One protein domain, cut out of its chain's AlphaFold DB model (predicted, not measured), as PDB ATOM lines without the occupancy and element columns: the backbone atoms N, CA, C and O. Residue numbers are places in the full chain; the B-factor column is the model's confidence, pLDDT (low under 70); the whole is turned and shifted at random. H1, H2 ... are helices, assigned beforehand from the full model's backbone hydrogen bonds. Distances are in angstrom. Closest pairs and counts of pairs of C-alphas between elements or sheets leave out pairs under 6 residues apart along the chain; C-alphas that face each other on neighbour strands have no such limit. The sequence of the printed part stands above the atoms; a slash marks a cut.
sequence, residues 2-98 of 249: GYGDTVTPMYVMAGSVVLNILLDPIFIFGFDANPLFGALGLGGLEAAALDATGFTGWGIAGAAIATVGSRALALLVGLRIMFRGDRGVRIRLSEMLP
ATOM      1  N   GLY A   2      -6.340 -53.680  22.276       53.19
ATOM      2  CA  GLY A   2      -7.374 -52.653  22.382       53.19
ATOM      3  C   GLY A   2      -8.308 -53.003  23.537       53.19
ATOM      4  O   GLY A   2      -8.961 -54.034  23.496       53.19
ATOM      5  N   TYR A   3      -8.342 -52.181  24.584       60.19
ATOM      6  CA  TYR A   3      -9.059 -52.463  25.839       60.19
ATOM      7  C   TYR A   3     -10.595 -52.327  25.743       60.19
ATOM      8  O   TYR A   3     -11.273 -52.289  26.763       60.19
ATOM      9  N   GLY A   4     -11.153 -52.221  24.533       66.88
ATOM     10  CA  GLY A   4     -12.596 -52.119  24.285       66.88
ATOM     11  C   GLY A   4     -13.242 -50.771  24.634       66.88
ATOM     12  O   GLY A   4     -14.355 -50.513  24.191       66.88
ATOM     13  N   ASP A   5     -12.562 -49.880  25.367       76.25
ATOM     14  CA  ASP A   5     -13.058 -48.527  25.660       76.25
ATOM     15  C   ASP A   5     -12.702 -47.541  24.536       76.25
ATOM     16  O   ASP A   5     -11.636 -46.922  24.520       76.25
ATOM     17  N   THR A   6     -13.614 -47.402  23.576       74.00
ATOM     18  CA  THR A   6     -13.538 -46.405  22.494       74.00
ATOM     19  C   THR A   6     -14.169 -45.063  22.878       74.00
ATOM     20  O   THR A   6     -13.927 -44.047  22.227       74.00
ATOM     21  N   VAL A   7     -14.950 -45.032  23.960       81.50
ATOM     22  CA  VAL A   7     -15.801 -43.899  24.340       81.50
ATOM     23  C   VAL A   7     -15.013 -42.850  25.120       81.50
ATOM     24  O   VAL A   7     -15.165 -41.651  24.879       81.50
ATOM     25  N   THR A   8     -14.137 -43.273  26.033       84.44
ATOM     26  CA  THR A   8     -13.325 -42.337  26.824       84.44
ATOM     27  C   THR A   8     -12.400 -41.481  25.946       84.44
ATOM     28  O   THR A   8     -12.453 -40.253  26.077       84.44
ATOM     29  N   PRO A   9     -11.609 -42.047  25.008       80.94
ATOM     30  CA  PRO A   9     -10.794 -41.241  24.098       80.94
ATOM     31  C   PRO A   9     -11.641 -40.303  23.231       80.94
ATOM     32  O   PRO A   9     -11.265 -39.150  23.025       80.94
ATOM     33  N   MET A  10     -12.813 -40.764  22.779       84.44
ATOM     34  CA  MET A  10     -13.739 -39.955  21.986       84.44
ATOM     35  C   MET A  10     -14.198 -38.705  22.747       84.44
ATOM     36  O   MET A  10     -14.156 -37.615  22.183       84.44
ATOM     37  N   TYR A  11     -14.584 -38.822  24.023       88.50
ATOM     38  CA  TYR A  11     -15.001 -37.660  24.817       88.50
ATOM     39  C   TYR A  11     -13.860 -36.683  25.101       88.50
ATOM     40  O   TYR A  11     -14.083 -35.473  25.071       88.50
ATOM     41  N   VAL A  12     -12.642 -37.178  25.340       88.31
ATOM     42  CA  VAL A  12     -11.465 -36.309  25.516       88.31
ATOM     43  C   VAL A  12     -11.197 -35.514  24.237       88.31
ATOM     44  O   VAL A  12     -11.000 -34.298  24.292       88.31
ATOM     45  N   MET A  13     -11.254 -36.175  23.078       86.88
ATOM     46  CA  MET A  13     -11.085 -35.520  21.780       86.88
ATOM     47  C   MET A  13     -12.226 -34.544  21.474       86.88
ATOM     48  O   MET A  13     -11.963 -33.421  21.052       86.88
ATOM     49  N   ALA A  14     -13.479 -34.918  21.742       88.88
ATOM     50  CA  ALA A  14     -14.634 -34.041  21.556       88.88
ATOM     51  C   ALA A  14     -14.543 -32.788  22.440       88.88
ATOM     52  O   ALA A  14     -14.739 -31.678  21.954       88.88
ATOM     53  N   GLY A  15     -14.172 -32.948  23.714       91.06
ATOM     54  CA  GLY A  15     -13.944 -31.829  24.626       91.06
ATOM     55  C   GLY A  15     -12.816 -30.909  24.155       91.06
ATOM     56  O   GLY A  15     -12.957 -29.692  24.220       91.06
ATOM     57  N   SER A  16     -11.732 -31.478  23.617       91.19
ATOM     58  CA  SER A  16     -10.634 -30.714  23.012       91.19
ATOM     59  C   SER A  16     -11.096 -29.874  21.820       91.19
ATOM     60  O   SER A  16     -10.776 -28.690  21.738       91.19
ATOM     61  N   VAL A  17     -11.905 -30.458  20.932       89.06
ATOM     62  CA  VAL A  17     -12.466 -29.757  19.768       89.06
ATOM     63  C   VAL A  17     -13.418 -28.645  20.200       89.06
ATOM     64  O   VAL A  17     -13.299 -27.528  19.706       89.06
ATOM     65  N   VAL A  18     -14.320 -28.907  21.152       91.62
ATOM     66  CA  VAL A  18     -15.223 -27.878  21.700       91.62
ATOM     67  C   VAL A  18     -14.421 -26.736  22.314       91.62
ATOM     68  O   VAL A  18     -14.697 -25.572  22.040       91.62
ATOM     69  N   LEU A  19     -13.392 -27.059  23.098       91.50
ATOM     70  CA  LEU A  19     -12.520 -26.051  23.679       91.50
ATOM     71  C   LEU A  19     -11.815 -25.233  22.592       91.50
ATOM     72  O   LEU A  19     -11.782 -24.013  22.690       91.50
ATOM     73  N   ASN A  20     -11.286 -25.872  21.548       93.25
ATOM     74  CA  ASN A  20     -10.636 -25.170  20.444       93.25
ATOM     75  C   ASN A  20     -11.602 -24.218  19.722       93.25
ATOM     76  O   ASN A  20     -11.255 -23.058  19.536       93.25
ATOM     77  N   ILE A  21     -12.830 -24.662  19.431       90.00
ATOM     78  CA  ILE A  21     -13.879 -23.840  18.805       90.00
ATOM     79  C   ILE A  21     -14.226 -22.607  19.652       90.00
ATOM     80  O   ILE A  21     -14.528 -21.554  19.099       90.00
ATOM     81  N   LEU A  22     -14.191 -22.719  20.983       89.50
ATOM     82  CA  LEU A  22     -14.458 -21.593  21.883       89.50
ATOM     83  C   LEU A  22     -13.249 -20.659  22.027       89.50
ATOM     84  O   LEU A  22     -13.410 -19.442  22.064       89.50
ATOM     85  N   LEU A  23     -12.042 -21.222  22.113       90.69
ATOM     86  CA  LEU A  23     -10.810 -20.459  22.300       90.69
ATOM     87  C   LEU A  23     -10.372 -19.720  21.032       90.69
ATOM     88  O   LEU A  23      -9.801 -18.639  21.153       90.69
ATOM     89  N   ASP A  24     -10.635 -20.269  19.841       91.75
ATOM     90  CA  ASP A  24     -10.209 -19.676  18.569       91.75
ATOM     91  C   ASP A  24     -10.768 -18.250  18.391       91.75
ATOM     92  O   ASP A  24      -9.965 -17.324  18.281       91.75
ATOM     93  N   PRO A  25     -12.092 -17.989  18.444       88.00
ATOM     94  CA  PRO A  25     -12.610 -16.631  18.292       88.00
ATOM     95  C   PRO A  25     -12.096 -15.670  19.364       88.00
ATOM     96  O   PRO A  25     -11.810 -14.516  19.060       88.00
ATOM     97  N   ILE A  26     -11.953 -16.140  20.608       89.62
ATOM     98  CA  ILE A  26     -11.472 -15.322  21.727       89.62
ATOM     99  C   ILE A  26     -10.015 -14.918  21.501       89.62
ATOM    100  O   ILE A  26      -9.696 -13.739  21.571       89.62
ATOM    101  N   PHE A  27      -9.115 -15.854  21.202       91.94
ATOM    102  CA  PHE A  27      -7.702 -15.520  21.034       91.94
ATOM    103  C   PHE A  27      -7.387 -14.853  19.695       91.94
ATOM    104  O   PHE A  27      -6.416 -14.101  19.621       91.94
ATOM    105  N   ILE A  28      -8.176 -15.094  18.645       90.81
ATOM    106  CA  ILE A  28      -7.979 -14.454  17.341       90.81
ATOM    107  C   ILE A  28      -8.461 -13.002  17.378       90.81
ATOM    108  O   ILE A  28      -7.679 -12.112  17.042       90.81
ATOM    109  N   PHE A  29      -9.709 -12.771  17.797       88.56
ATOM    110  CA  PHE A  29     -10.383 -11.468  17.688       88.56
ATOM    111  C   PHE A  29     -10.458 -10.696  19.015       88.56
ATOM    112  O   PHE A  29     -10.797  -9.520  19.027       88.56
ATOM    113  N   GLY A  30     -10.132 -11.322  20.148       88.19
ATOM    114  CA  GLY A  30     -10.256 -10.681  21.458       88.19
ATOM    115  C   GLY A  30     -11.708 -10.394  21.815       88.19
ATOM    116  O   GLY A  30     -12.588 -11.200  21.531       88.19
ATOM    117  N   PHE A  31     -11.961  -9.251  22.440       87.94
ATOM    118  CA  PHE A  31     -13.308  -8.741  22.717       87.94
ATOM    119  C   PHE A  31     -13.641  -7.518  21.853       87.94
ATOM    120  O   PHE A  31     -14.438  -6.682  22.258       87.94
ATOM    121  N   ASP A  32     -13.001  -7.396  20.688       81.75
ATOM    122  CA  ASP A  32     -13.267  -6.331  19.726       81.75
ATOM    123  C   ASP A  32     -13.839  -6.927  18.434       81.75
ATOM    124  O   ASP A  32     -13.165  -7.680  17.726       81.75
ATOM    125  N   ALA A  33     -15.110  -6.628  18.160       79.69
ATOM    126  CA  ALA A  33     -15.875  -7.159  17.032       79.69
ATOM    127  C   ALA A  33     -15.809  -8.696  16.919       79.69
ATOM    128  O   ALA A  33     -15.694  -9.260  15.823       79.69
ATOM    129  N   ASN A  34     -15.880  -9.394  18.054       84.88
ATOM    130  CA  ASN A  34     -15.710 -10.836  18.103       84.88
ATOM    131  C   ASN A  34     -16.938 -11.558  17.501       84.88
ATOM    132  O   ASN A  34     -18.046 -11.468  18.045       84.88
ATOM    133  N   PRO A  35     -16.756 -12.370  16.438       83.69
ATOM    134  CA  PRO A  35     -17.851 -13.088  15.785       83.69
ATOM    135  C   PRO A  35     -18.654 -14.002  16.720       83.69
ATOM    136  O   PRO A  35     -19.851 -14.195  16.509       83.69
ATOM    137  N   LEU A  36     -18.018 -14.567  17.753       86.00
ATOM    138  CA  LEU A  36     -18.668 -15.454  18.718       86.00
ATOM    139  C   LEU A  36     -19.647 -14.690  19.616       86.00
ATOM    140  O   LEU A  36     -20.770 -15.146  19.823       86.00
ATOM    141  N   PHE A  37     -19.256 -13.515  20.112       85.06
ATOM    142  CA  PHE A  37     -20.126 -12.684  20.948       85.06
ATOM    143  C   PHE A  37     -21.253 -12.059  20.126       85.06
ATOM    144  O   PHE A  37     -22.398 -12.045  20.585       85.06
ATOM    145  N   GLY A  38     -20.967 -11.662  18.881       82.69
ATOM    146  CA  GLY A  38     -21.981 -11.220  17.924       82.69
ATOM    147  C   GLY A  38     -23.023 -12.302  17.619       82.69
ATOM    148  O   GLY A  38     -24.222 -12.039  17.695       82.69
ATOM    149  N   ALA A  39     -22.592 -13.538  17.348       84.94
ATOM    150  CA  ALA A  39     -23.496 -14.655  17.058       84.94
ATOM    151  C   ALA A  39     -24.372 -15.057  18.258       84.94
ATOM    152  O   ALA A  39     -25.511 -15.483  18.075       84.94
ATOM    153  N   LEU A  40     -23.852 -14.916  19.480       86.75
ATOM    154  CA  LEU A  40     -24.572 -15.238  20.715       86.75
ATOM    155  C   LEU A  40     -25.399 -14.061  21.268       86.75
ATOM    156  O   LEU A  40     -26.089 -14.226  22.271       86.75
ATOM    157  N   GLY A  41     -25.337 -12.881  20.640       84.00
ATOM    158  CA  GLY A  41     -26.026 -11.676  21.115       84.00
ATOM    159  C   GLY A  41     -25.462 -11.116  22.428       84.00
ATOM    160  O   GLY A  41     -26.168 -10.429  23.162       84.00
ATOM    161  N   LEU A  42     -24.197 -11.406  22.741       86.75
ATOM    162  CA  LEU A  42     -23.537 -11.081  24.012       86.75
ATOM    163  C   LEU A  42     -22.708  -9.783  23.953       86.75
ATOM    164  O   LEU A  42     -21.724  -9.647  24.678       86.75
ATOM    165  N   GLY A  43     -23.110  -8.808  23.133       82.06
ATOM    166  CA  GLY A  43     -22.349  -7.565  22.919       82.06
ATOM    167  C   GLY A  43     -22.118  -6.728  24.190       82.06
ATOM    168  O   GLY A  43     -21.115  -6.035  24.306       82.06
ATOM    169  N   GLY A  44     -23.002  -6.832  25.190       82.06
ATOM    170  CA  GLY A  44     -22.800  -6.176  26.489       82.06
ATOM    171  C   GLY A  44     -21.660  -6.793  27.312       82.06
ATOM    172  O   GLY A  44     -20.911  -6.068  27.962       82.06
ATOM    173  N   LEU A  45     -21.501  -8.122  27.258       82.88
ATOM    174  CA  LEU A  45     -20.378  -8.815  27.899       82.88
ATOM    175  C   LEU A  45     -19.076  -8.579  27.140       82.88
ATOM    176  O   LEU A  45     -18.035  -8.448  27.772       82.88
ATOM    177  N   GLU A  46     -19.142  -8.499  25.812       85.25
ATOM    178  CA  GLU A  46     -18.006  -8.141  24.962       85.25
ATOM    179  C   GLU A  46     -17.464  -6.756  25.325       85.25
ATOM    180  O   GLU A  46     -16.290  -6.637  25.656       85.25
ATOM    181  N   ALA A  47     -18.327  -5.736  25.390       83.38
ATOM    182  CA  ALA A  47     -17.920  -4.381  25.761       83.38
ATOM    183  C   ALA A  47     -17.342  -4.306  27.187       83.38
ATOM    184  O   ALA A  47     -16.319  -3.663  27.404       83.38
ATOM    185  N   ALA A  48     -17.957  -4.999  28.153       86.19
ATOM    186  CA  ALA A  48     -17.454  -5.053  29.525       86.19
ATOM    187  C   ALA A  48     -16.102  -5.782  29.626       86.19
ATOM    188  O   ALA A  48     -15.222  -5.370  30.378       86.19
ATOM    189  N   ALA A  49     -15.924  -6.863  28.863       84.12
ATOM    190  CA  ALA A  49     -14.667  -7.597  28.810       84.12
ATOM    191  C   ALA A  49     -13.569  -6.794  28.098       84.12
ATOM    192  O   ALA A  49     -12.420  -6.821  28.542       84.12
ATOM    193  N   LEU A  50     -13.910  -6.051  27.042       87.69
ATOM    194  CA  LEU A  50     -12.984  -5.166  26.337       87.69
ATOM    195  C   LEU A  50     -12.520  -4.016  27.235       87.69
ATOM    196  O   LEU A  50     -11.322  -3.763  27.305       87.69
ATOM    197  N   ASP A  51     -13.431  -3.380  27.970       87.25
ATOM    198  CA  ASP A  51     -13.101  -2.307  28.916       87.25
ATOM    199  C   ASP A  51     -12.225  -2.817  30.076       87.25
ATOM    200  O   ASP A  51     -11.239  -2.189  30.457       87.25
ATOM    201  N   ALA A  52     -12.519  -4.017  30.589       88.12
ATOM    202  CA  ALA A  52     -11.770  -4.607  31.696       88.12
ATOM    203  C   ALA A  52     -10.383  -5.147  31.301       88.12
ATOM    204  O   ALA A  52      -9.465  -5.136  32.122       88.12
ATOM    205  N   THR A  53     -10.226  -5.680  30.085       85.62
ATOM    206  CA  THR A  53      -9.001  -6.399  29.679       85.62
ATOM    207  C   THR A  53      -8.178  -5.683  28.618       85.62
ATOM    208  O   THR A  53      -6.995  -5.988  28.471       85.62
ATOM    209  N   GLY A  54      -8.779  -4.771  27.850       84.56
ATOM    210  CA  GLY A  54      -8.160  -4.152  26.676       84.56
ATOM    211  C   GLY A  54      -7.739  -5.156  25.597       84.56
ATOM    212  O   GLY A  54      -6.894  -4.839  24.760       84.56
ATOM    213  N   PHE A  55      -8.248  -6.392  25.636       88.06
ATOM    214  CA  PHE A  55      -7.747  -7.471  24.795       88.06
ATOM    215  C   PHE A  55      -8.418  -7.477  23.419       88.06
ATOM    216  O   PHE A  55      -9.556  -7.914  23.268       88.06
ATOM    217  N   THR A  56      -7.670  -7.062  22.399       85.81
ATOM    218  CA  THR A  56      -8.112  -6.993  20.993       85.81
ATOM    219  C   THR A  56      -7.664  -8.201  20.160       85.81
ATOM    220  O   THR A  56      -7.617  -8.140  18.934       85.81
ATOM    221  N   GLY A  57      -7.276  -9.300  20.817       89.44
ATOM    222  CA  GLY A  57      -6.852 -10.527  20.150       89.44
ATOM    223  C   GLY A  57      -5.378 -10.546  19.739       89.44
ATOM    224  O   GLY A  57      -4.673  -9.538  19.719       89.44
ATOM    225  N   TRP A  58      -4.900 -11.744  19.414       89.00
ATOM    226  CA  TRP A  58      -3.544 -12.017  18.927       89.00
ATOM    227  C   TRP A  58      -3.524 -12.456  17.455       89.00
ATOM    228  O   TRP A  58      -2.483 -12.882  16.944       89.00
ATOM    229  N   GLY A  59      -4.665 -12.399  16.760       90.00
ATOM    230  CA  GLY A  59      -4.787 -12.801  15.362       90.00
ATOM    231  C   GLY A  59      -4.313 -14.239  15.128       90.00
ATOM    232  O   GLY A  59      -4.715 -15.170  15.825       90.00
ATOM    233  N   ILE A  60      -3.413 -14.427  14.157       90.25
ATOM    234  CA  ILE A  60      -2.894 -15.751  13.765       90.25
ATOM    235  C   ILE A  60      -2.139 -16.435  14.919       90.25
ATOM    236  O   ILE A  60      -2.239 -17.651  15.086       90.25
ATOM    237  N   ALA A  61      -1.419 -15.673  15.753       91.69
ATOM    238  CA  ALA A  61      -0.743 -16.233  16.924       91.69
ATOM    239  C   ALA A  61      -1.755 -16.758  17.958       91.69
ATOM    240  O   ALA A  61      -1.526 -17.796  18.579       91.69
ATOM    241  N   GLY A  62      -2.910 -16.094  18.077       90.50
ATOM    242  CA  GLY A  62      -4.024 -16.541  18.906       90.50
ATOM    243  C   GLY A  62      -4.587 -17.896  18.477       90.50
ATOM    244  O   GLY A  62      -4.757 -18.774  19.321       90.50
ATOM    245  N   ALA A  63      -4.767 -18.110  17.170       90.50
ATOM    246  CA  ALA A  63      -5.192 -19.404  16.619       90.50
ATOM    247  C   ALA A  63      -4.204 -20.537  16.962       90.50
ATOM    248  O   ALA A  63      -4.597 -21.650  17.328       90.50
ATOM    249  N   ALA A  64      -2.896 -20.256  16.891       92.50
ATOM    250  CA  ALA A  64      -1.867 -21.226  17.259       92.50
ATOM    251  C   ALA A  64      -1.928 -21.579  18.754       92.50
ATOM    252  O   ALA A  64      -1.883 -22.759  19.112       92.50
ATOM    253  N   ILE A  65      -2.085 -20.577  19.624       92.75
ATOM    254  CA  ILE A  65      -2.188 -20.771  21.077       92.75
ATOM    255  C   ILE A  65      -3.453 -21.555  21.440       92.75
ATOM    256  O   ILE A  65      -3.375 -22.500  22.223       92.75
ATOM    257  N   ALA A  66      -4.596 -21.233  20.835       91.88
ATOM    258  CA  ALA A  66      -5.851 -21.957  21.028       91.88
ATOM    259  C   ALA A  66      -5.730 -23.443  20.637       91.88
ATOM    260  O   ALA A  66      -6.164 -24.340  21.370       91.88
ATOM    261  N   THR A  67      -5.075 -23.720  19.507       92.75
ATOM    262  CA  THR A  67      -4.870 -25.087  19.007       92.75
ATOM    263  C   THR A  67      -3.898 -25.874  19.885       92.75
ATOM    264  O   THR A  67      -4.169 -27.013  20.265       92.75
ATOM    265  N   VAL A  68      -2.747 -25.290  20.229       93.81
ATOM    266  CA  VAL A  68      -1.747 -25.960  21.073       93.81
ATOM    267  C   VAL A  68      -2.283 -26.142  22.490       93.81
ATOM    268  O   VAL A  68      -2.125 -27.217  23.060       93.81
ATOM    269  N   GLY A  69      -2.969 -25.137  23.036       92.81
ATOM    270  CA  GLY A  69      -3.557 -25.167  24.373       92.81
ATOM    271  C   GLY A  69      -4.648 -26.226  24.519       92.81
ATOM    272  O   GLY A  69      -4.612 -27.013  25.464       92.81
ATOM    273  N   SER A  70      -5.575 -26.313  23.559       92.00
ATOM    274  CA  SER A  70      -6.621 -27.350  23.565       92.00
ATOM    275  C   SER A  70      -6.031 -28.763  23.473       92.00
ATOM    276  O   SER A  70      -6.403 -29.650  24.245       92.00
ATOM    277  N   ARG A  71      -5.030 -28.965  22.606       91.88
ATOM    278  CA  ARG A  71      -4.301 -30.241  22.489       91.88
ATOM    279  C   ARG A  71      -3.495 -30.580  23.740       91.88
ATOM    280  O   ARG A  71      -3.505 -31.733  24.165       91.88
ATOM    281  N   ALA A  72      -2.829 -29.599  24.346       93.12
ATOM    282  CA  ALA A  72      -2.087 -29.784  25.589       93.12
ATOM    283  C   ALA A  72      -3.027 -30.180  26.734       93.12
ATOM    284  O   ALA A  72      -2.731 -31.118  27.471       93.12
ATOM    285  N   LEU A  73      -4.197 -29.543  26.847       92.12
ATOM    286  CA  LEU A  73      -5.192 -29.932  27.843       92.12
ATOM    287  C   LEU A  73      -5.706 -31.356  27.600       92.12
ATOM    288  O   LEU A  73      -5.782 -32.142  28.542       92.12
ATOM    289  N   ALA A  74      -6.007 -31.714  26.350       90.62
ATOM    290  CA  ALA A  74      -6.431 -33.067  25.992       90.62
ATOM    291  C   ALA A  74      -5.374 -34.119  26.361       90.62
ATOM    292  O   ALA A  74      -5.713 -35.161  26.923       90.62
ATOM    293  N   LEU A  75      -4.094 -33.817  26.120       91.75
ATOM    294  CA  LEU A  75      -2.968 -34.647  26.540       91.75
ATOM    295  C   LEU A  75      -2.929 -34.801  28.063       91.75
ATOM    296  O   LEU A  75      -2.826 -35.920  28.558       91.75
ATOM    297  N   LEU A  76      -3.048 -33.705  28.816       92.50
ATOM    298  CA  LEU A  76      -3.032 -33.739  30.282       92.50
ATOM    299  C   LEU A  76      -4.199 -34.556  30.851       92.50
ATOM    300  O   LEU A  76      -4.005 -35.357  31.769       92.50
ATOM    301  N   VAL A  77      -5.403 -34.395  30.296       90.75
ATOM    302  CA  VAL A  77      -6.588 -35.175  30.679       90.75
ATOM    303  C   VAL A  77      -6.397 -36.651  30.333       90.75
ATOM    304  O   VAL A  77      -6.622 -37.507  31.190       90.75
ATOM    305  N   GLY A  78      -5.928 -36.957  29.120       89.31
ATOM    306  CA  GLY A  78      -5.636 -38.321  28.680       89.31
ATOM    307  C   GLY A  78      -4.605 -39.008  29.576       89.31
ATOM    308  O   GLY A  78      -4.867 -40.091  30.095       89.31
ATOM    309  N   LEU A  79      -3.482 -38.340  29.860       89.50
ATOM    310  CA  LEU A  79      -2.458 -38.839  30.780       89.50
ATOM    311  C   LEU A  79      -3.030 -39.077  32.177       89.50
ATOM    312  O   LEU A  79      -2.795 -40.131  32.759       89.50
ATOM    313  N   ARG A  80      -3.829 -38.146  32.715       89.50
ATOM    314  CA  ARG A  80      -4.467 -38.313  34.030       89.50
ATOM    315  C   ARG A  80      -5.349 -39.564  34.090       89.50
ATOM    316  O   ARG A  80      -5.301 -40.273  35.094       89.50
ATOM    317  N   ILE A  81      -6.136 -39.831  33.047       87.81
ATOM    318  CA  ILE A  81      -6.975 -41.037  32.946       87.81
ATOM    319  C   ILE A  81      -6.086 -42.290  32.904       87.81
ATOM    320  O   ILE A  81      -6.277 -43.220  33.688       87.81
ATOM    321  N   MET A  82      -5.045 -42.282  32.067       87.38
ATOM    322  CA  MET A  82      -4.119 -43.412  31.928       87.38
ATOM    323  C   MET A  82      -3.281 -43.679  33.192       87.38
ATOM    324  O   MET A  82      -2.954 -44.826  33.482       87.38
ATOM    325  N   PHE A  83      -2.931 -42.656  33.978       87.62
ATOM    326  CA  PHE A  83      -2.234 -42.842  35.258       87.62
ATOM    327  C   PHE A  83      -3.169 -43.333  36.369       87.62
ATOM    328  O   PHE A  83      -2.741 -44.086  37.247       87.62
ATOM    329  N   ARG A  84      -4.453 -42.949  36.346       85.62
ATOM    330  CA  ARG A  84      -5.444 -43.452  37.312       85.62
ATOM    331  C   ARG A  84      -5.703 -44.945  37.133       85.62
ATOM    332  O   ARG A  84      -5.771 -45.666  38.133       85.62
ATOM    333  N   GLY A  85      -5.778 -45.416  35.889       79.06
ATOM    334  CA  GLY A  85      -6.050 -46.822  35.584       79.06
ATOM    335  C   GLY A  85      -7.516 -47.223  35.740       79.06
ATOM    336  O   GLY A  85      -7.815 -48.411  35.791       79.06
ATOM    337  N   ASP A  86      -8.425 -46.253  35.831       77.44
ATOM    338  CA  ASP A  86      -9.870 -46.456  35.986       77.44
ATOM    339  C   ASP A  86     -10.579 -46.829  34.671       77.44
ATOM    340  O   ASP A  86     -11.715 -47.297  34.695       77.44
ATOM    341  N   ARG A  87      -9.907 -46.659  33.526       74.94
ATOM    342  CA  ARG A  87     -10.429 -46.938  32.174       74.94
ATOM    343  C   ARG A  87      -9.546 -47.914  31.383       74.94
ATOM    344  O   ARG A  87      -9.253 -47.715  30.210       74.94
ATOM    345  N   GLY A  88      -9.080 -48.969  32.051       69.38
ATOM    346  CA  GLY A  88      -8.427 -50.133  31.429       69.38
ATOM    347  C   GLY A  88      -6.909 -50.035  31.240       69.38
ATOM    348  O   GLY A  88      -6.221 -51.039  31.407       69.38
ATOM    349  N   VAL A  89      -6.359 -48.849  30.966       74.25
ATOM    350  CA  VAL A  89      -4.900 -48.648  30.860       74.25
ATOM    351  C   VAL A  89      -4.374 -47.990  32.124       74.25
ATOM    352  O   VAL A  89      -4.787 -46.881  32.447       74.25
ATOM    353  N   ARG A  90      -3.434 -48.652  32.811       80.25
ATOM    354  CA  ARG A  90      -2.718 -48.095  33.963       80.25
ATOM    355  C   ARG A  90      -1.237 -47.961  33.643       80.25
ATOM    356  O   ARG A  90      -0.517 -48.953  33.654       80.25
ATOM    357  N   ILE A  91      -0.784 -46.740  33.379       82.56
ATOM    358  CA  ILE A  91       0.640 -46.470  33.165       82.56
ATOM    359  C   ILE A  91       1.363 -46.501  34.510       82.56
ATOM    360  O   ILE A  91       1.002 -45.784  35.446       82.56
ATOM    361  N   ARG A  92       2.427 -47.299  34.582       82.69
ATOM    362  CA  ARG A  92       3.411 -47.260  35.665       82.69
ATOM    363  C   ARG A  92       4.726 -46.773  35.079       82.69
ATOM    364  O   ARG A  92       5.274 -47.413  34.191       82.69
ATOM    365  N   LEU A  93       5.247 -45.652  35.581       82.44
ATOM    366  CA  LEU A  93       6.511 -45.079  35.093       82.44
ATOM    367  C   LEU A  93       7.682 -46.070  35.207       82.44
ATOM    368  O   LEU A  93       8.582 -46.058  34.378       82.44
ATOM    369  N   SER A  94       7.636 -46.967  36.196       83.56
ATOM    370  CA  SER A  94       8.619 -48.039  36.387       83.56
ATOM    371  C   SER A  94       8.638 -49.084  35.265       83.56
ATOM    372  O   SER A  94       9.612 -49.815  35.146       83.56
ATOM    373  N   GLU A  95       7.575 -49.176  34.462       82.00
ATOM    374  CA  GLU A  95       7.421 -50.143  33.365       82.00
ATOM    375  C   GLU A  95       7.666 -49.499  31.984       82.00
ATOM    376  O   GLU A  95       7.525 -50.160  30.961       82.00
ATOM    377  N   MET A  96       8.062 -48.220  31.929       84.50
ATOM    378  CA  MET A  96       8.306 -47.471  30.683       84.50
ATOM    379  C   MET A  96       9.756 -47.580  30.179       84.50
ATOM    380  O   MET A  96      10.327 -46.606  29.684       84.50
ATOM    381  N   LEU A  97      10.380 -48.749  30.322       87.94
ATOM    382  CA  LEU A  97      11.719 -48.968  29.778       87.94
ATOM    383  C   LEU A  97      11.647 -49.083  28.245       87.94
ATOM    384  O   LEU A  97      10.761 -49.766  27.729       87.94
ATOM    385  N   PRO A  98      12.544 -48.413  27.501       86.44
ATOM    386  CA  PRO A  98      12.539 -48.470  26.048       86.44
ATOM    387  C   PRO A  98      12.915 -49.871  25.567       86.44
ATOM    388  O   PRO A  98      13.977 -50.393  25.903       86.44
TER     389      PRO A  98
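What this domain is: This is residues 2 to 98 of the 249 residues of the protein "MATE family efflux transporter" of Halorubrum ezzemoulense (UniProt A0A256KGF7). Two long helices, H1 and H4, run side by side in opposite directions; the short helices H2 and H3 form a small head at one end, and residues 85 to 98, with no named element, trail at the other. The printed part has 97 residues with four named helices, H1 to H4 in order, and no named strand: all helix. It is loose, with a radius of gyration of the C-alphas of 18.2 A, and spans 52 by 26 by 21 A.

Where its parts are: H1, residues 7 to 29, 33.5 A long, begins at C-alpha 7 (-15.801, -43.899, 24.340) and has a kink of 26 degrees near residue 23. H2 is residues 35 to 40 and H3 residues 43 to 53. H4, residues 59 to 84, 37.7 A, ends at C-alpha 84 (-5.444, -43.452, 37.312).

How they stand to each other: H1 and H4 touch, opposite ways at a shallow tilt of 24 degrees; their closest C-alphas, of Ile 28 and Gly 59, are 4.1 A apart. H1 touches H2 with residues 25 to 29 alone, the closest C-alphas being Pro 25 and Leu 36, 6.2 A. H3 is apart from H1 and H4. Every O i to N i+4 pair is within hydrogen-bond range in H2, H3 and H4; in H1, 17 of 19.

The domain as a whole: The farthest C-alphas, of Gly 44 and Pro 98, are 55.1 A apart. The printed part has no cut, and the three links are tight. Residues 2 to 4 and 88 have pLDDT under 70.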